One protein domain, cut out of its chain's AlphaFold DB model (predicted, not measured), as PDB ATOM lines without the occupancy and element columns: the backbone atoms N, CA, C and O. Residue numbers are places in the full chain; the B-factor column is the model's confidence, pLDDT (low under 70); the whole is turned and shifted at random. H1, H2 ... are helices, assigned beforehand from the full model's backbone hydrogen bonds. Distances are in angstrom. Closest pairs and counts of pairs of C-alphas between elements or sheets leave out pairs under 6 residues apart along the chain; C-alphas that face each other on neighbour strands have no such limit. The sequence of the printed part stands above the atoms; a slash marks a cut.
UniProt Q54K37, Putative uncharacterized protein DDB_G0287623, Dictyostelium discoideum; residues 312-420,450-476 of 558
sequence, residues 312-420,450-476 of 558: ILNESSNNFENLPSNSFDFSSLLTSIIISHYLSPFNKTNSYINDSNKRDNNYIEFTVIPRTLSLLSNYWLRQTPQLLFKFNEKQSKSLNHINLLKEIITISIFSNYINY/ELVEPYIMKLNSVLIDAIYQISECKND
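What this domain is: This is residues 312 to 420 and 450 to 476 of the 558 residues of the protein "Putative uncharacterized protein DDB_G0287623" of Dictyostelium discoideum (UniProt Q54K37). Four longer helices, H3, H4, H6 and H8, cross one another in a closed round of contacts, H3 to H4 to H8 to H6 and back to H3, with the short helix H5 touching each of the four. Two more short helices, H1 and H2, lie along one side of this body, and H7 follows the end of H6; residues 354 to 359 and 471 to 476 stick out and make the length. The printed part has 136 residues, with eight named helices, H1 to H8 in chain order, and no named strand: the class is all helix. It is compact, with a radius of gyration of the C-alphas of 15.6 A, and elongated, spanning 52 by 32 by 29 A.

How they stand to each other: H4, residues 355 to 383, is the longest helix, with a kink of 37 degrees near residue 363. It touches H8, residues 450 to 472, the same way at a tilt of 37 degrees, only just steep; the closest C-alphas, of Ser 377 and Leu 459, are 4.8 A apart. With residues 364 to 376 alone it touches H3, residues 328 to 343, at a steep tilt of 38 degrees, opposite ways, a helical hairpin; Tyr 342 and Ile 369 have the closest C-alphas, 6.6 A. H6, residues 396 to 414, touches H3 the same way at a steep tilt of 38 degrees, the C-alphas of Ser 336 and Leu 404 being closest at 5.7 A. H6 touches H8 opposite ways at a steep tilt of 46 degrees; the closest C-alphas, of Ser 412 and Asn 460, are 6.2 A apart. The packing is mostly crossed, with no shallow tilt among these four pairs. H3 and H8 are apart. H5, residues 385 to 388, touches H3, the closest C-alphas, of Ser 332 and Leu 387, being 5.8 A apart. H1, residues 317 to 321, and H4 only just touch, with 3 pairs of C-alphas within 8 A, the closest being Glu 321 and Tyr 379, 5.7 A. H2, residues 323 to 326, and H3 touch only at the corner, the closest C-alphas being those of Pro 324 and Ser 331, 5.3 A. H7, residues 417 to 420, touches no helix. Every O i to N i+4 pair is within hydrogen-bond range in H1 and H3, against 18 of 25 in H4, 12 of 15 in H6 and 17 of 19 in H8; H2, H5 and H7 are too short for such a pair.

Where its parts are: H4 measures 39.3 A, H8 33.9 A, H6 29.7 A and H3 20.5 A. H1 begins at C-alpha 317 (78.515, 27.555, 177.936), and H8 ends at C-alpha 472 (107.470, 25.885, 192.573).

The domain as a whole: The C-alphas farthest apart, of Ser 356 and Lys 474, are 54.3 A apart. Residues 421 to 449 are not printed, and C-alphas 420 and 450 are 13.9 A apart across that cut. The link from H3 to H4 is long. The mean pLDDT of the printed part is 72.5, and it is under 70 at residues 312 to 317, 345 to 357, 389 to 402 and 415 to 420.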
ATOM      1  N   ILE A 312      72.173  29.416 183.752       58.74
ATOM      2  CA  ILE A 312      71.084  28.490 184.057       58.74
ATOM      3  C   ILE A 312      70.239  28.159 182.825       58.74
ATOM      4  O   ILE A 312      69.915  26.985 182.616       58.74
ATOM      5  N   LEU A 313      69.914  29.142 181.987       61.20
ATOM      6  CA  LEU A 313      68.989  28.919 180.874       61.20
ATOM      7  C   LEU A 313      69.663  28.558 179.543       61.20
ATOM      8  O   LEU A 313      69.055  27.825 178.766       61.20
ATOM      9  N   ASN A 314      70.903  28.991 179.279       59.60
ATOM     10  CA  ASN A 314      71.501  28.856 177.947       59.60
ATOM     11  C   ASN A 314      72.644  27.829 177.881       59.60
ATOM     12  O   ASN A 314      73.603  27.861 178.647       59.60
ATOM     13  N   GLU A 315      72.594  26.958 176.868       52.49
ATOM     14  CA  GLU A 315      73.680  26.029 176.505       52.49
ATOM     15  C   GLU A 315      74.920  26.734 175.922       52.49
ATOM     16  O   GLU A 315      75.915  26.071 175.621       52.49
ATOM     17  N   SER A 316      74.915  28.071 175.799       57.32
ATOM     18  CA  SER A 316      76.034  28.917 175.333       57.32
ATOM     19  C   SER A 316      77.213  28.976 176.322       57.32
ATOM     20  O   SER A 316      77.889  29.997 176.470       57.32
ATOM     21  N   SER A 317      77.453  27.854 176.991       69.09
ATOM     22  CA  SER A 317      78.515  27.555 177.936       69.09
ATOM     23  C   SER A 317      79.887  27.926 177.382       69.09
ATOM     24  O   SER A 317      80.602  28.653 178.052       69.09
ATOM     25  N   ASN A 318      80.218  27.592 176.131       80.20
ATOM     26  CA  ASN A 318      81.566  27.818 175.584       80.20
ATOM     27  C   ASN A 318      82.068  29.272 175.703       80.20
ATOM     28  O   ASN A 318      83.221  29.502 176.064       80.20
ATOM     29  N   ASN A 319      81.230  30.277 175.416       80.08
ATOM     30  CA  ASN A 319      81.666  31.679 175.502       80.08
ATOM     31  C   ASN A 319      81.822  32.146 176.954       80.08
ATOM     32  O   ASN A 319      82.716  32.943 177.243       80.08
ATOM     33  N   PHE A 320      80.984  31.630 177.859       77.62
ATOM     34  CA  PHE A 320      81.062  31.903 179.295       77.62
ATOM     35  C   PHE A 320      82.224  31.142 179.961       77.62
ATOM     36  O   PHE A 320      82.898  31.656 180.849       77.62
ATOM     37  N   GLU A 321      82.521  29.931 179.499       81.58
ATOM     38  CA  GLU A 321      83.668  29.119 179.909       81.58
ATOM     39  C   GLU A 321      84.986  29.788 179.499       81.58
ATOM     40  O   GLU A 321      85.911  29.848 180.306       81.58
ATOM     41  N   ASN A 322      85.033  30.385 178.300       83.58
ATOM     42  CA  ASN A 322      86.172  31.154 177.780       83.58
ATOM     43  C   ASN A 322      86.221  32.609 178.286       83.58
ATOM     44  O   ASN A 322      87.043  33.407 177.830       83.58
ATOM     45  N   LEU A 323      85.340  33.012 179.205       81.76
ATOM     46  CA  LEU A 323      85.328  34.381 179.726       81.76
ATOM     47  C   LEU A 323      86.703  34.815 180.280       81.76
ATOM     48  O   LEU A 323      87.146  35.906 179.914       81.76
ATOM     49  N   PRO A 324      87.444  33.980 181.045       81.76
ATOM     50  CA  PRO A 324      88.741  34.375 181.593       81.76
ATOM     51  C   PRO A 324      89.808  34.650 180.535       81.76
ATOM     52  O   PRO A 324      90.651  35.522 180.744       81.76
ATOM     53  N   SER A 325      89.769  33.947 179.396       83.36
ATOM     54  CA  SER A 325      90.713  34.186 178.299       83.36
ATOM     55  C   SER A 325      90.426  35.486 177.550       83.36
ATOM     56  O   SER A 325      91.344  36.075 176.988       83.36
ATOM     57  N   ASN A 326      89.171  35.941 177.551       81.46
ATOM     58  CA  ASN A 326      88.749  37.121 176.797       81.46
ATOM     59  C   ASN A 326      88.678  38.393 177.648       81.46
ATOM     60  O   ASN A 326      88.924  39.484 177.146       81.46
ATOM     61  N   SER A 327      88.332  38.265 178.928       83.32
ATOM     62  CA  SER A 327      88.170  39.389 179.845       83.32
ATOM     63  C   SER A 327      88.473  38.960 181.279       83.32
ATOM     64  O   SER A 327      87.593  38.916 182.139       83.32
ATOM     65  N   PHE A 328      89.749  38.660 181.534       82.09
ATOM     66  CA  PHE A 328      90.240  38.200 182.832       82.09
ATOM     67  C   PHE A 328      89.723  39.042 184.008       82.09
ATOM     68  O   PHE A 328      89.282  38.496 185.016       82.09
ATOM     69  N   ASP A 329      89.799  40.371 183.896       79.03
ATOM     70  CA  ASP A 329      89.487  41.279 185.003       79.03
ATOM     71  C   ASP A 329      87.997  41.219 185.371       79.03
ATOM     72  O   ASP A 329      87.644  41.089 186.546       79.03
ATOM     73  N   PHE A 330      87.128  41.179 184.357       78.03
ATOM     74  CA  PHE A 330      85.700  40.924 184.536       78.03
ATOM     75  C   PHE A 330      85.436  39.532 185.121       78.03
ATOM     76  O   PHE A 330      84.666  39.411 186.067       78.03
ATOM     77  N   SER A 331      86.103  38.481 184.626       81.03
ATOM     78  CA  SER A 331      85.961  37.129 185.181       81.03
ATOM     79  C   SER A 331      86.367  37.056 186.645       81.03
ATOM     80  O   SER A 331      85.686  36.402 187.427       81.03
ATOM     81  N   SER A 332      87.439  37.738 187.042       77.59
ATOM     82  CA  SER A 332      87.866  37.786 188.440       77.59
ATOM     83  C   SER A 332      86.832  38.475 189.325       77.59
ATOM     84  O   SER A 332      86.513  37.978 190.404       77.59
ATOM     85  N   LEU A 333      86.313  39.617 188.877       77.42
ATOM     86  CA  LEU A 333      85.264  40.342 189.582       77.42
ATOM     87  C   LEU A 333      84.007  39.476 189.723       77.42
ATOM     88  O   LEU A 333      83.494  39.300 190.823       77.42
ATOM     89  N   LEU A 334      83.579  38.865 188.620       78.99
ATOM     90  CA  LEU A 334      82.432  37.976 188.559       78.99
ATOM     91  C   LEU A 334      82.598  36.779 189.503       78.99
ATOM     92  O   LEU A 334      81.699  36.473 190.280       78.99
ATOM     93  N   THR A 335      83.782  36.165 189.506       79.32
ATOM     94  CA  THR A 335      84.157  35.082 190.426       79.32
ATOM     95  C   THR A 335      84.047  35.524 191.885       79.32
ATOM     96  O   THR A 335      83.513  34.789 192.709       79.32
ATOM     97  N   SER A 336      84.497  36.738 192.209       76.57
ATOM     98  CA  SER A 336      84.410  37.287 193.565       76.57
ATOM     99  C   SER A 336      82.994  37.552 194.027       76.57
ATOM    100  O   SER A 336      82.660  37.235 195.166       76.57
ATOM    101  N   ILE A 337      82.144  38.093 193.162       73.61
ATOM    102  CA  ILE A 337      80.744  38.333 193.518       73.61
ATOM    103  C   ILE A 337      80.026  36.985 193.678       73.61
ATOM    104  O   ILE A 337      79.331  36.769 194.662       73.61
ATOM    105  N   ILE A 338      80.272  36.036 192.773       78.19
ATOM    106  CA  ILE A 338      79.744  34.672 192.854       78.19
ATOM    107  C   ILE A 338      80.062  34.016 194.203       78.19
ATOM    108  O   ILE A 338      79.189  33.435 194.856       78.19
ATOM    109  N   ILE A 339      81.332  34.082 194.593       77.24
ATOM    110  CA  ILE A 339      81.848  33.393 195.768       77.24
ATOM    111  C   ILE A 339      81.326  34.060 197.033       77.24
ATOM    112  O   ILE A 339      80.741  33.377 197.876       77.24
ATOM    113  N   SER A 340      81.456  35.381 197.124       74.20
ATOM    114  CA  SER A 340      80.952  36.135 198.267       74.20
ATOM    115  C   SER A 340      79.440  35.978 198.415       74.20
ATOM    116  O   SER A 340      78.966  35.798 199.531       74.20
ATOM    117  N   HIS A 341      78.665  35.975 197.328       72.00
ATOM    118  CA  HIS A 341      77.208  36.055 197.420       72.00
ATOM    119  C   HIS A 341      76.489  34.701 197.486       72.00
ATOM    120  O   HIS A 341      75.668  34.498 198.381       72.00
ATOM    121  N   TYR A 342      76.801  33.757 196.594       71.76
ATOM    122  CA  TYR A 342      76.083  32.472 196.543       71.76
ATOM    123  C   TYR A 342      76.773  31.360 197.319       71.76
ATOM    124  O   TYR A 342      76.109  30.458 197.839       71.76
ATOM    125  N   LEU A 343      78.107  31.386 197.359       73.31
ATOM    126  CA  LEU A 343      78.873  30.279 197.918       73.31
ATOM    127  C   LEU A 343      79.275  30.521 199.370       73.31
ATOM    128  O   LEU A 343      79.387  29.545 200.113       73.31
ATOM    129  N   SER A 344      79.431  31.777 199.800       75.21
ATOM    130  CA  SER A 344      79.778  32.086 201.185       75.21
ATOM    131  C   SER A 344      78.742  31.479 202.138       75.21
ATOM    132  O   SER A 344      77.567  31.860 202.106       75.21
ATOM    133  N   PRO A 345      79.148  30.557 203.031       63.79
ATOM    134  CA  PRO A 345      78.241  29.981 204.020       63.79
ATOM    135  C   PRO A 345      77.697  31.050 204.979       63.79
ATOM    136  O   PRO A 345      76.635  30.866 205.567       63.79
ATOM    137  N   PHE A 346      78.405  32.175 205.105       58.07
ATOM    138  CA  PHE A 346      78.104  33.258 206.035       58.07
ATOM    139  C   PHE A 346      77.035  34.224 205.540       58.07
ATOM    140  O   PHE A 346      76.261  34.731 206.342       58.07
ATOM    141  N   ASN A 347      76.936  34.453 204.229       59.72
ATOM    142  CA  ASN A 347      75.897  35.341 203.702       59.72
ATOM    143  C   ASN A 347      74.507  34.690 203.734       59.72
ATOM    144  O   ASN A 347      73.495  35.388 203.762       59.72
ATOM    145  N   LYS A 348      74.437  33.357 203.833       57.50
ATOM    146  CA  LYS A 348      73.165  32.631 203.927       57.50
ATOM    147  C   LYS A 348      72.391  32.914 205.215       57.50
ATOM    148  O   LYS A 348      71.171  32.785 205.201       57.50
ATOM    149  N   THR A 349      73.053  33.290 206.312       52.33
ATOM    150  CA  THR A 349      72.372  33.411 207.613       52.33
ATOM    151  C   THR A 349      71.532  34.676 207.756       52.33
ATOM    152  O   THR A 349      70.596  34.660 208.546       52.33
ATOM    153  N   ASN A 350      71.815  35.746 207.001       47.29
ATOM    154  CA  ASN A 350      71.204  37.054 207.277       47.29
ATOM    155  C   ASN A 350      70.162  37.527 206.249       47.29
ATOM    156  O   ASN A 350      69.272  38.273 206.640       47.29
ATOM    157  N   SER A 351      70.223  37.129 204.970       50.92
ATOM    158  CA  SER A 351      69.339  37.716 203.937       50.92
ATOM    159  C   SER A 351      68.289  36.773 203.342       50.92
ATOM    160  O   SER A 351      67.241  37.243 202.912       50.92
ATOM    161  N   TYR A 352      68.522  35.457 203.326       50.24
ATOM    162  CA  TYR A 352      67.661  34.503 202.601       50.24
ATOM    163  C   TYR A 352      66.654  33.748 203.486       50.24
ATOM    164  O   TYR A 352      65.830  32.987 202.978       50.24
ATOM    165  N   ILE A 353      66.711  33.931 204.810       43.04
ATOM    166  CA  ILE A 353      65.906  33.162 205.778       43.04
ATOM    167  C   ILE A 353      64.527  33.793 206.045       43.04
ATOM    168  O   ILE A 353      63.679  33.156 206.664       43.04
ATOM    169  N   ASN A 354      64.224  34.982 205.512       53.11
ATOM    170  CA  ASN A 354      62.843  35.462 205.549       53.11
ATOM    171  C   ASN A 354      61.962  34.523 204.698       53.11
ATOM    172  O   ASN A 354      62.136  34.403 203.486       53.11
ATOM    173  N   ASP A 355      61.037  33.829 205.366       55.15
ATOM    174  CA  ASP A 355      60.266  32.660 204.904       55.15
ATOM    175  C   ASP A 355      59.515  32.818 203.563       55.15
ATOM    176  O   ASP A 355      59.068  31.817 202.992       55.15
ATOM    177  N   SER A 356      59.358  34.037 203.032       54.09
ATOM    178  CA  SER A 356      58.550  34.297 201.834       54.09
ATOM    179  C   SER A 356      59.131  33.708 200.542       54.09
ATOM    180  O   SER A 356      58.374  33.485 199.601       54.09
ATOM    181  N   ASN A 357      60.429  33.376 200.491       62.06
ATOM    182  CA  ASN A 357      61.101  32.983 199.242       62.06
ATOM    183  C   ASN A 357      61.660  31.543 199.255       62.06
ATOM    184  O   ASN A 357      62.689  31.252 198.645       62.06
ATOM    185  N   LYS A 358      60.972  30.583 199.898       72.38
ATOM    186  CA  LYS A 358      61.398  29.159 199.900       72.38
ATOM    187  C   LYS A 358      61.649  28.575 198.501       72.38
ATOM    188  O   LYS A 358      62.514  27.713 198.352       72.38
ATOM    189  N   ARG A 359      60.899  29.019 197.482       71.09
ATOM    190  CA  ARG A 359      61.108  28.584 196.089       71.09
ATOM    191  C   ARG A 359      62.451  29.062 195.537       71.09
ATOM    192  O   ARG A 359      63.167  28.250 194.954       71.09
ATOM    193  N   ASP A 360      62.812  30.315 195.791       73.33
ATOM    194  CA  ASP A 360      64.075  30.894 195.325       73.33
ATOM    195  C   ASP A 360      65.262  30.235 196.031       73.33
ATOM    196  O   ASP A 360      66.254  29.899 195.390       73.33
ATOM    197  N   ASN A 361      65.124  29.928 197.326       74.85
ATOM    198  CA  ASN A 361      66.167  29.240 198.089       74.85
ATOM    199  C   ASN A 361      66.488  27.853 197.513       74.85
ATOM    200  O   ASN A 361      67.660  27.515 197.346       74.85
ATOM    201  N   ASN A 362      65.464  27.070 197.154       76.63
ATOM    202  CA  ASN A 362      65.676  25.783 196.490       76.63
ATOM    203  C   ASN A 362      66.340  25.976 195.120       76.63
ATOM    204  O   ASN A 362      67.301  25.285 194.799       76.63
ATOM    205  N   TYR A 363      65.873  26.925 194.309       77.21
ATOM    206  CA  TYR A 363      66.478  27.183 193.002       77.21
ATOM    207  C   TYR A 363      67.968  27.553 193.110       77.21
ATOM    208  O   TYR A 363      68.800  26.989 192.392       77.21
ATOM    209  N   ILE A 364      68.322  28.422 194.062       76.09
ATOM    210  CA  ILE A 364      69.709  28.806 194.335       76.09
ATOM    211  C   ILE A 364      70.534  27.586 194.765       76.09
ATOM    212  O   ILE A 364      71.607  27.330 194.216       76.09
ATOM    213  N   GLU A 365      70.032  26.804 195.719       74.41
ATOM    214  CA  GLU A 365      70.757  25.663 196.282       74.41
ATOM    215  C   GLU A 365      70.964  24.528 195.270       74.41
ATOM    216  O   GLU A 365      72.050  23.952 195.212       74.41
ATOM    217  N   PHE A 366      69.956  24.234 194.447       76.02
ATOM    218  CA  PHE A 366      69.962  23.090 193.530       76.02
ATOM    219  C   PHE A 366      70.453  23.408 192.120       76.02
ATOM    220  O   PHE A 366      70.889  22.504 191.410       76.02
ATOM    221  N   THR A 367      70.376  24.669 191.692       77.33
ATOM    222  CA  THR A 367      70.668  25.041 190.301       77.33
ATOM    223  C   THR A 367      71.824  26.021 190.220       77.33
ATOM    224  O   THR A 367      72.811  25.735 189.538       77.33
ATOM    225  N   VAL A 368      71.744  27.140 190.946       77.43
ATOM    226  CA  VAL A 368      72.775  28.187 190.897       77.43
ATOM    227  C   VAL A 368      74.098  27.659 191.446       77.43
ATOM    228  O   VAL A 368      75.107  27.690 190.742       77.43
ATOM    229  N   ILE A 369      74.106  27.132 192.675       81.38
ATOM    230  CA  ILE A 369      75.337  26.723 193.368       81.38
ATOM    231  C   ILE A 369      76.095  25.611 192.617       81.38
ATOM    232  O   ILE A 369      77.285  25.805 192.349       81.38
ATOM    233  N   PRO A 370      75.477  24.479 192.216       77.45
ATOM    234  CA  PRO A 370      76.205  23.413 191.528       77.45
ATOM    235  C   PRO A 370      76.761  23.853 190.173       77.45
ATOM    236  O   PRO A 370      77.907  23.538 189.853       77.45
ATOM    237  N   ARG A 371      75.998  24.622 189.382       79.21
ATOM    238  CA  ARG A 371      76.468  25.125 188.078       79.21
ATOM    239  C   ARG A 371      77.598  26.125 188.227       79.21
ATOM    240  O   ARG A 371      78.574  26.067 187.487       79.21
ATOM    241  N   THR A 372      77.493  26.992 189.221       80.84
ATOM    242  CA  THR A 372      78.537  27.943 189.576       80.84
ATOM    243  C   THR A 372      79.826  27.229 189.974       80.84
ATOM    244  O   THR A 372      80.898  27.529 189.455       80.84
ATOM    245  N   LEU A 373      79.742  26.238 190.863       80.73
ATOM    246  CA  LEU A 373      80.909  25.457 191.272       80.73
ATOM    247  C   LEU A 373      81.477  24.635 190.114       80.73
ATOM    248  O   LEU A 373      82.697  24.540 189.981       80.73
ATOM    249  N   SER A 374      80.619  24.082 189.255       83.12
ATOM    250  CA  SER A 374      81.023  23.431 188.009       83.12
ATOM    251  C   SER A 374      81.817  24.392 187.134       83.12
ATOM    252  O   SER A 374      82.945  24.080 186.768       83.12
ATOM    253  N   LEU A 375      81.299  25.591 186.880       82.09
ATOM    254  CA  LEU A 375      81.975  26.610 186.089       82.09
ATOM    255  C   LEU A 375      83.359  26.957 186.659       82.09
ATOM    256  O   LEU A 375      84.368  26.905 185.948       82.09
ATOM    257  N   LEU A 376      83.410  27.278 187.953       82.95
ATOM    258  CA  LEU A 376      84.641  27.679 188.628       82.95
ATOM    259  C   LEU A 376      85.685  26.560 188.607       82.95
ATOM    260  O   LEU A 376      86.837  26.795 188.241       82.95
ATOM    261  N   SER A 377      85.284  25.341 188.973       80.74
ATOM    262  CA  SER A 377      86.198  24.206 189.140       80.74
ATOM    263  C   SER A 377      86.589  23.533 187.821       80.74
ATOM    264  O   SER A 377      87.709  23.033 187.692       80.74
ATOM    265  N   ASN A 378      85.699  23.497 186.828       80.55
ATOM    266  CA  ASN A 378      85.946  22.819 185.555       80.55
ATOM    267  C   ASN A 378      86.642  23.718 184.535       80.55
ATOM    268  O   ASN A 378      87.457  23.204 183.763       80.55
ATOM    269  N   TYR A 379      86.352  25.020 184.555       82.74
ATOM    270  CA  TYR A 379      86.754  25.933 183.492       82.74
ATOM    271  C   TYR A 379      87.627  27.051 184.021       82.74
ATOM    272  O   TYR A 379      88.817  27.072 183.729       82.74
ATOM    273  N   TRP A 380      87.089  27.945 184.845       84.57
ATOM    274  CA  TRP A 380      87.780  29.201 185.121       84.57
ATOM    275  C   TRP A 380      89.079  29.011 185.892       84.57
ATOM    276  O   TRP A 380      90.141  29.409 185.417       84.57
ATOM    277  N   LEU A 381      89.025  28.337 187.040       81.78
ATOM    278  CA  LEU A 381      90.213  28.132 187.866       81.78
ATOM    279  C   LEU A 381      91.145  27.073 187.277       81.78
ATOM    280  O   LEU A 381      92.352  27.135 187.491       81.78
ATOM    281  N   ARG A 382      90.607  26.121 186.508       80.40
ATOM    282  CA  ARG A 382      91.410  25.084 185.851       80.40
ATOM    283  C   ARG A 382      92.205  25.634 184.670       80.40
ATOM    284  O   ARG A 382      93.377  25.307 184.525       80.40
ATOM    285  N   GLN A 383      91.564  26.421 183.809       81.68
ATOM    286  CA  GLN A 383      92.210  27.020 182.639       81.68
ATOM    287  C   GLN A 383      93.073  28.214 183.039       81.68
ATOM    288  O   GLN A 383      94.131  28.434 182.457       81.68
ATOM    289  N   THR A 384      92.634  28.967 184.051       80.00
ATOM    290  CA  THR A 384      93.301  30.188 184.496       80.00
ATOM    291  C   THR A 384      93.477  30.201 186.021       80.00
ATOM    292  O   THR A 384      92.847  31.009 186.706       80.00
ATOM    293  N   PRO A 385      94.382  29.376 186.589       77.32
ATOM    294  CA  PRO A 385      94.689  29.413 188.027       77.32
ATOM    295  C   PRO A 385      95.121  30.806 188.509       77.32
ATOM    296  O   PRO A 385      94.931  31.169 189.667       77.32
ATOM    297  N   GLN A 386      95.650  31.623 187.590       76.75
ATOM    298  CA  GLN A 386      96.013  33.020 187.815       76.75
ATOM    299  C   GLN A 386      94.837  33.891 188.284       76.75
ATOM    300  O   GLN A 386      95.097  34.909 188.914       76.75
ATOM    301  N   LEU A 387      93.569  33.512 188.059       74.30
ATOM    302  CA  LEU A 387      92.393  34.211 188.620       74.30
ATOM    303  C   LEU A 387      92.465  34.353 190.145       74.30
ATOM    304  O   LEU A 387      92.034  35.365 190.695       74.30
ATOM    305  N   LEU A 388      93.077  33.381 190.821       72.80
ATOM    306  CA  LEU A 388      93.284  33.416 192.269       72.80
ATOM    307  C   LEU A 388      94.382  34.403 192.687       72.80
ATOM    308  O   LEU A 388      94.417  34.831 193.838       72.80
ATOM    309  N   PHE A 389      95.293  34.749 191.775       68.11
ATOM    310  CA  PHE A 389      96.579  35.362 192.110       68.11
ATOM    311  C   PHE A 389      97.003  36.499 191.182       68.11
ATOM    312  O   PHE A 389      98.186  36.835 191.168       68.11
ATOM    313  N   LYS A 390      96.115  37.100 190.380       65.53
ATOM    314  CA  LYS A 390      96.540  38.223 189.535       65.53
ATOM    315  C   LYS A 390      96.818  39.439 190.405       65.53
ATOM    316  O   LYS A 390      95.954  40.241 190.731       65.53
ATOM    317  N   PHE A 391      98.090  39.592 190.727       52.80
ATOM    318  CA  PHE A 391      98.666  40.840 191.176       52.80
ATOM    319  C   PHE A 391      99.147  41.558 189.917       52.80
ATOM    320  O   PHE A 391     100.204  41.239 189.380       52.80
ATOM    321  N   ASN A 392      98.367  42.510 189.401       52.42
ATOM    322  CA  ASN A 392      98.966  43.496 188.506       52.42
ATOM    323  C   ASN A 392      99.996  44.272 189.340       52.42
ATOM    324  O   ASN A 392      99.605  44.972 190.273       52.42
ATOM    325  N   GLU A 393     101.285  44.181 188.990       50.73
ATOM    326  CA  GLU A 393     102.389  44.907 189.655       50.73
ATOM    327  C   GLU A 393     102.091  46.402 189.857       50.73
ATOM    328  O   GLU A 393     102.617  47.029 190.772       50.73
ATOM    329  N   LYS A 394     101.239  46.985 189.006       53.78
ATOM    330  CA  LYS A 394     100.972  48.423 188.978       53.78
ATOM    331  C   LYS A 394      99.797  48.919 189.823       53.78
ATOM    332  O   LYS A 394      99.594  50.128 189.829       53.78
ATOM    333  N   GLN A 395      99.005  48.086 190.507       47.83
ATOM    334  CA  GLN A 395      97.840  48.612 191.244       47.83
ATOM    335  C   GLN A 395      97.596  47.927 192.594       47.83
ATOM    336  O   GLN A 395      97.417  46.717 192.681       47.83
ATOM    337  N   SER A 396      97.446  48.757 193.630       45.38
ATOM    338  CA  SER A 396      96.961  48.479 194.995       45.38
ATOM    339  C   SER A 396      95.589  47.781 195.089       45.38
ATOM    340  O   SER A 396      95.078  47.561 196.183       45.38
ATOM    341  N   LYS A 397      94.992  47.382 193.961       51.82
ATOM    342  CA  LYS A 397      93.705  46.677 193.862       51.82
ATOM    343  C   LYS A 397      93.796  45.174 194.161       51.82
ATOM    344  O   LYS A 397      92.822  44.447 193.992       51.82
ATOM    345  N   SER A 398      94.942  44.690 194.644       53.61
ATOM    346  CA  SER A 398      95.160  43.277 194.974       53.61
ATOM    347  C   SER A 398      94.341  42.754 196.160       53.61
ATOM    348  O   SER A 398      94.309  41.545 196.388       53.61
ATOM    349  N   LEU A 399      93.687  43.637 196.925       53.38
ATOM    350  CA  LEU A 399      92.893  43.261 198.098       53.38
ATOM    351  C   LEU A 399      91.740  42.297 197.742       53.38
ATOM    352  O   LEU A 399      91.426  41.404 198.525       53.38
ATOM    353  N   ASN A 400      91.168  42.417 196.537       64.72
ATOM    354  CA  ASN A 400      90.016  41.608 196.123       64.72
ATOM    355  C   ASN A 400      90.375  40.129 195.891       64.72
ATOM    356  O   ASN A 400      89.647  39.251 196.343       64.72
ATOM    357  N   HIS A 401      91.520  39.826 195.266       66.06
ATOM    358  CA  HIS A 401      91.951  38.434 195.028       66.06
ATOM    359  C   HIS A 401      92.282  37.691 196.326       66.06
ATOM    360  O   HIS A 401      92.058  36.492 196.470       66.06
ATOM    361  N   ILE A 402      92.809  38.426 197.299       68.36
ATOM    362  CA  ILE A 402      93.128  37.902 198.619       68.36
ATOM    363  C   ILE A 402      91.853  37.486 199.368       68.36
ATOM    364  O   ILE A 402      91.792  36.393 199.939       68.36
ATOM    365  N   ASN A 403      90.830  38.343 199.342       72.41
ATOM    366  CA  ASN A 403      89.531  38.036 199.933       72.41
ATOM    367  C   ASN A 403      88.863  36.864 199.210       72.41
ATOM    368  O   ASN A 403      88.348  35.967 199.871       72.41
ATOM    369  N   LEU A 404      88.996  36.795 197.883       73.77
ATOM    370  CA  LEU A 404      88.529  35.658 197.097       73.77
ATOM    371  C   LEU A 404      89.128  34.335 197.581       73.77
ATOM    372  O   LEU A 404      88.406  33.365 197.800       73.77
ATOM    373  N   LEU A 405      90.447  34.290 197.791       77.01
ATOM    374  CA  LEU A 405      91.123  33.091 198.280       77.01
ATOM    375  C   LEU A 405      90.630  32.690 199.681       77.01
ATOM    376  O   LEU A 405      90.391  31.507 199.926       77.01
ATOM    377  N   LYS A 406      90.438  33.663 200.588       77.86
ATOM    378  CA  LYS A 406      89.855  33.423 201.923       77.86
ATOM    379  C   LYS A 406      88.465  32.816 201.833       77.86
ATOM    380  O   LYS A 406      88.183  31.841 202.528       77.86
ATOM    381  N   GLU A 407      87.606  33.385 200.996       79.06
ATOM    382  CA  GLU A 407      86.237  32.910 200.825       79.06
ATOM    383  C   GLU A 407      86.213  31.516 200.206       79.06
ATOM    384  O   GLU A 407      85.507  30.640 200.695       79.06
ATOM    385  N   ILE A 408      87.047  31.258 199.200       79.62
ATOM    386  CA  ILE A 408      87.147  29.934 198.593       79.62
ATOM    387  C   ILE A 408      87.607  28.888 199.616       79.62
ATOM    388  O   ILE A 408      87.019  27.809 199.694       79.62
ATOM    389  N   ILE A 409      88.634  29.178 200.419       77.54
ATOM    390  CA  ILE A 409      89.100  28.255 201.470       77.54
ATOM    391  C   ILE A 409      88.012  28.052 202.520       77.54
ATOM    392  O   ILE A 409      87.758  26.926 202.943       77.54
ATOM    393  N   THR A 410      87.315  29.121 202.890       77.78
ATOM    394  CA  THR A 410      86.152  29.053 203.773       77.78
ATOM    395  C   THR A 410      85.094  28.108 203.203       77.78
ATOM    396  O   THR A 410      84.648  27.210 203.906       77.78
ATOM    397  N   ILE A 411      84.727  28.239 201.927       77.11
ATOM    398  CA  ILE A 411      83.770  27.351 201.249       77.11
ATOM    399  C   ILE A 411      84.290  25.915 201.215       77.11
ATOM    400  O   ILE A 411      83.549  24.976 201.478       77.11
ATOM    401  N   SER A 412      85.578  25.734 200.938       74.42
ATOM    402  CA  SER A 412      86.239  24.426 200.907       74.42
ATOM    403  C   SER A 412      86.087  23.704 202.248       74.42
ATOM    404  O   SER A 412      85.750  22.514 202.291       74.42
ATOM    405  N   ILE A 413      86.269  24.451 203.340       72.29
ATOM    406  CA  ILE A 413      86.153  23.971 204.714       72.29
ATOM    407  C   ILE A 413      84.684  23.763 205.082       72.29
ATOM    408  O   ILE A 413      84.304  22.641 205.384       72.29
ATOM    409  N   PHE A 414      83.843  24.790 204.991       73.43
ATOM    410  CA  PHE A 414      82.435  24.776 205.407       73.43
ATOM    411  C   PHE A 414      81.474  24.201 204.368       73.43
ATOM    412  O   PHE A 414      80.266  24.236 204.554       73.43
ATOM    413  N   SER A 415      81.952  23.628 203.277       69.79
ATOM    414  CA  SER A 415      81.088  23.025 202.262       69.79
ATOM    415  C   SER A 415      80.114  21.983 202.821       69.79
ATOM    416  O   SER A 415      78.979  21.917 202.361       69.79
ATOM    417  N   ASN A 416      80.505  21.214 203.849       62.24
ATOM    418  CA  ASN A 416      79.569  20.286 204.494       62.24
ATOM    419  C   ASN A 416      78.674  20.964 205.562       62.24
ATOM    420  O   ASN A 416      77.752  20.323 206.057       62.24
ATOM    421  N   TYR A 417      78.920  22.235 205.923       59.29
ATOM    422  CA  TYR A 417      78.101  23.020 206.868       59.29
ATOM    423  C   TYR A 417      76.693  23.241 206.328       59.29
ATOM    424  O   TYR A 417      75.725  23.085 207.071       59.29
ATOM    425  N   ILE A 418      76.586  23.557 205.027       59.47
ATOM    426  CA  ILE A 418      75.309  23.800 204.329       59.47
ATOM    427  C   ILE A 418      74.323  22.646 204.584       59.47
ATOM    428  O   ILE A 418      73.115  22.852 204.638       59.47
ATOM    429  N   ASN A 419      74.850  21.454 204.860       56.54
ATOM    430  CA  ASN A 419      74.083  20.226 204.958       56.54
ATOM    431  C   ASN A 419      73.644  19.898 206.397       56.54
ATOM    432  O   ASN A 419      72.689  19.147 206.584       56.54
ATOM    433  N   TYR A 420      74.314  20.434 207.427       55.37
ATOM    434  CA  TYR A 420      74.074  20.027 208.820       55.37
ATOM    435  C   TYR A 420      72.848  20.710 209.447       55.37
ATOM    436  O   TYR A 420      72.059  20.056 210.130       55.37
ATOM    437  N   GLU A 450      75.203  15.071 197.365       75.23
ATOM    438  CA  GLU A 450      75.830  14.337 196.262       75.23
ATOM    439  C   GLU A 450      76.035  15.220 195.027       75.23
ATOM    440  O   GLU A 450      77.004  15.039 194.291       75.23
ATOM    441  N   LEU A 451      75.174  16.226 194.832       78.78
ATOM    442  CA  LEU A 451      75.261  17.138 193.691       78.78
ATOM    443  C   LEU A 451      76.415  18.140 193.807       78.78
ATOM    444  O   LEU A 451      76.996  18.517 192.792       78.78
ATOM    445  N   VAL A 452      76.750  18.591 195.020       78.57
ATOM    446  CA  VAL A 452      77.721  19.681 195.234       78.57
ATOM    447  C   VAL A 452      79.115  19.147 195.578       78.57
ATOM    448  O   VAL A 452      80.120  19.726 195.154       78.57
ATOM    449  N   GLU A 453      79.199  18.035 196.323       81.02
ATOM    450  CA  GLU A 453      80.462  17.484 196.848       81.02
ATOM    451  C   GLU A 453      81.535  17.256 195.760       81.02
ATOM    452  O   GLU A 453      82.675  17.678 195.984       81.02
ATOM    453  N   PRO A 454      81.229  16.703 194.566       82.27
ATOM    454  CA  PRO A 454      82.233  16.509 193.519       82.27
ATOM    455  C   PRO A 454      82.887  17.816 193.052       82.27
ATOM    456  O   PRO A 454      84.100  17.862 192.834       82.27
ATOM    457  N   TYR A 455      82.109  18.897 192.939       82.00
ATOM    458  CA  TYR A 455      82.622  20.190 192.484       82.00
ATOM    459  C   TYR A 455      83.448  20.891 193.555       82.00
ATOM    460  O   TYR A 455      84.458  21.512 193.233       82.00
ATOM    461  N   ILE A 456      83.073  20.749 194.827       78.91
ATOM    462  CA  ILE A 456      83.882  21.240 195.948       78.91
ATOM    463  C   ILE A 456      85.214  20.498 196.004       78.91
ATOM    464  O   ILE A 456      86.261  21.124 196.127       78.91
ATOM    465  N   MET A 457      85.208  19.167 195.893       79.65
ATOM    466  CA  MET A 457      86.451  18.390 195.892       79.65
ATOM    467  C   MET A 457      87.355  18.796 194.728       79.65
ATOM    468  O   MET A 457      88.568  18.936 194.896       79.65
ATOM    469  N   LYS A 458      86.765  19.049 193.557       82.16
ATOM    470  CA  LYS A 458      87.502  19.556 192.404       82.16
ATOM    471  C   LYS A 458      88.041  20.967 192.632       82.16
ATOM    472  O   LYS A 458      89.200  21.215 192.319       82.16
ATOM    473  N   LEU A 459      87.241  21.864 193.204       81.26
ATOM    474  CA  LEU A 459      87.665  23.210 193.589       81.26
ATOM    475  C   LEU A 459      88.862  23.149 194.548       81.26
ATOM    476  O   LEU A 459      89.868  23.813 194.308       81.26
ATOM    477  N   ASN A 460      88.799  22.280 195.560       78.64
ATOM    478  CA  ASN A 460      89.888  22.034 196.507       78.64
ATOM    479  C   ASN A 460      91.159  21.565 195.800       78.64
ATOM    480  O   ASN A 460      92.231  22.102 196.062       78.64
ATOM    481  N   SER A 461      91.039  20.600 194.882       81.92
ATOM    482  CA  SER A 461      92.172  20.125 194.082       81.92
ATOM    483  C   SER A 461      92.805  21.266 193.290       81.92
ATOM    484  O   SER A 461      94.011  21.455 193.363       81.92
ATOM    485  N   VAL A 462      91.995  22.071 192.596       82.48
ATOM    486  CA  VAL A 462      92.496  23.185 191.779       82.48
ATOM    487  C   VAL A 462      93.198  24.237 192.637       82.48
ATOM    488  O   VAL A 462      94.244  24.743 192.242       82.48
ATOM    489  N   LEU A 463      92.674  24.552 193.824       81.63
ATOM    490  CA  LEU A 463      93.331  25.478 194.754       81.63
ATOM    491  C   LEU A 463      94.671  24.948 195.240       81.63
ATOM    492  O   LEU A 463      95.647  25.691 195.277       81.63
ATOM    493  N   ILE A 464      94.702  23.675 195.627       79.20
ATOM    494  CA  ILE A 464      95.911  23.001 196.089       79.20
ATOM    495  C   ILE A 464      96.962  23.021 194.983       79.20
ATOM    496  O   ILE A 464      98.093  23.436 195.234       79.20
ATOM    497  N   ASP A 465      96.575  22.651 193.764       82.95
ATOM    498  CA  ASP A 465      97.454  22.657 192.598       82.95
ATOM    499  C   ASP A 465      97.977  24.066 192.318       82.95
ATOM    500  O   ASP A 465      99.165  24.249 192.061       82.95
ATOM    501  N   ALA A 466      97.122  25.084 192.422       81.78
ATOM    502  CA  ALA A 466      97.506  26.462 192.152       81.78
ATOM    503  C   ALA A 466      98.459  27.024 193.226       81.78
ATOM    504  O   ALA A 466      99.465  27.653 192.895       81.78
ATOM    505  N   ILE A 467      98.205  26.737 194.509       79.34
ATOM    506  CA  ILE A 467      99.112  27.063 195.623       79.34
ATOM    507  C   ILE A 467     100.456  26.345 195.442       79.34
ATOM    508  O   ILE A 467     101.521  26.944 195.615       79.34
ATOM    509  N   TYR A 468     100.417  25.071 195.053       80.47
ATOM    510  CA  TYR A 468     101.611  24.270 194.826       80.47
ATOM    511  C   TYR A 468     102.442  24.804 193.652       80.47
ATOM    512  O   TYR A 468     103.651  24.985 193.795       80.47
ATOM    513  N   GLN A 469     101.807  25.160 192.532       82.61
ATOM    514  CA  GLN A 469     102.476  25.774 191.381       82.61
ATOM    515  C   GLN A 469     103.184  27.080 191.756       82.61
ATOM    516  O   GLN A 469     104.331  27.283 191.361       82.61
ATOM    517  N   ILE A 470     102.559  27.934 192.577       79.60
ATOM    518  CA  ILE A 470     103.217  29.145 193.099       79.60
ATOM    519  C   ILE A 470     104.449  28.786 193.925       79.60
ATOM    520  O   ILE A 470     105.482  29.448 193.814       79.60
ATOM    521  N   SER A 471     104.354  27.738 194.746       78.15
ATOM    522  CA  SER A 471     105.471  27.290 195.577       78.15
ATOM    523  C   SER A 471     106.675  26.834 194.740       78.15
ATOM    524  O   SER A 471     107.813  27.020 195.179       78.15
ATOM    525  N   GLU A 472     106.440  26.323 193.525       82.74
ATOM    526  CA  GLU A 472     107.470  25.885 192.573       82.74
ATOM    527  C   GLU A 472     107.957  26.992 191.621       82.74
ATOM    528  O   GLU A 472     109.001  26.835 190.978       82.74
ATOM    529  N   CYS A 473     107.257  28.129 191.529       80.27
ATOM    530  CA  CYS A 473     107.701  29.250 190.709       80.27
ATOM    531  C   CYS A 473     109.080  29.752 191.180       80.27
ATOM    532  O   CYS A 473     109.253  30.207 192.314       80.27
ATOM    533  N   LYS A 474     110.062  29.693 190.269       80.63
ATOM    534  CA  LYS A 474     111.438  30.182 190.471       80.63
ATOM    535  C   LYS A 474     111.578  31.703 190.362       80.63
ATOM    536  O   LYS A 474     112.650  32.224 190.626       80.63
ATOM    537  N   ASN A 475     110.542  32.404 189.895       77.60
ATOM    538  CA  ASN A 475     110.592  33.855 189.774       77.60
ATOM    539  C   ASN A 475     110.394  34.470 191.166       77.60
ATOM    540  O   ASN A 475     109.270  34.489 191.680       77.60
ATOM    541  N   ASP A 476     111.495  34.866 191.804       79.77
ATOM    542  CA  ASP A 476     111.536  35.093 193.248       79.77
ATOM    543  C   ASP A 476     110.650  36.263 193.684       79.77
ATOM    544  O   ASP A 476     109.872  36.100 194.615       79.77
TER     545      ASP A 476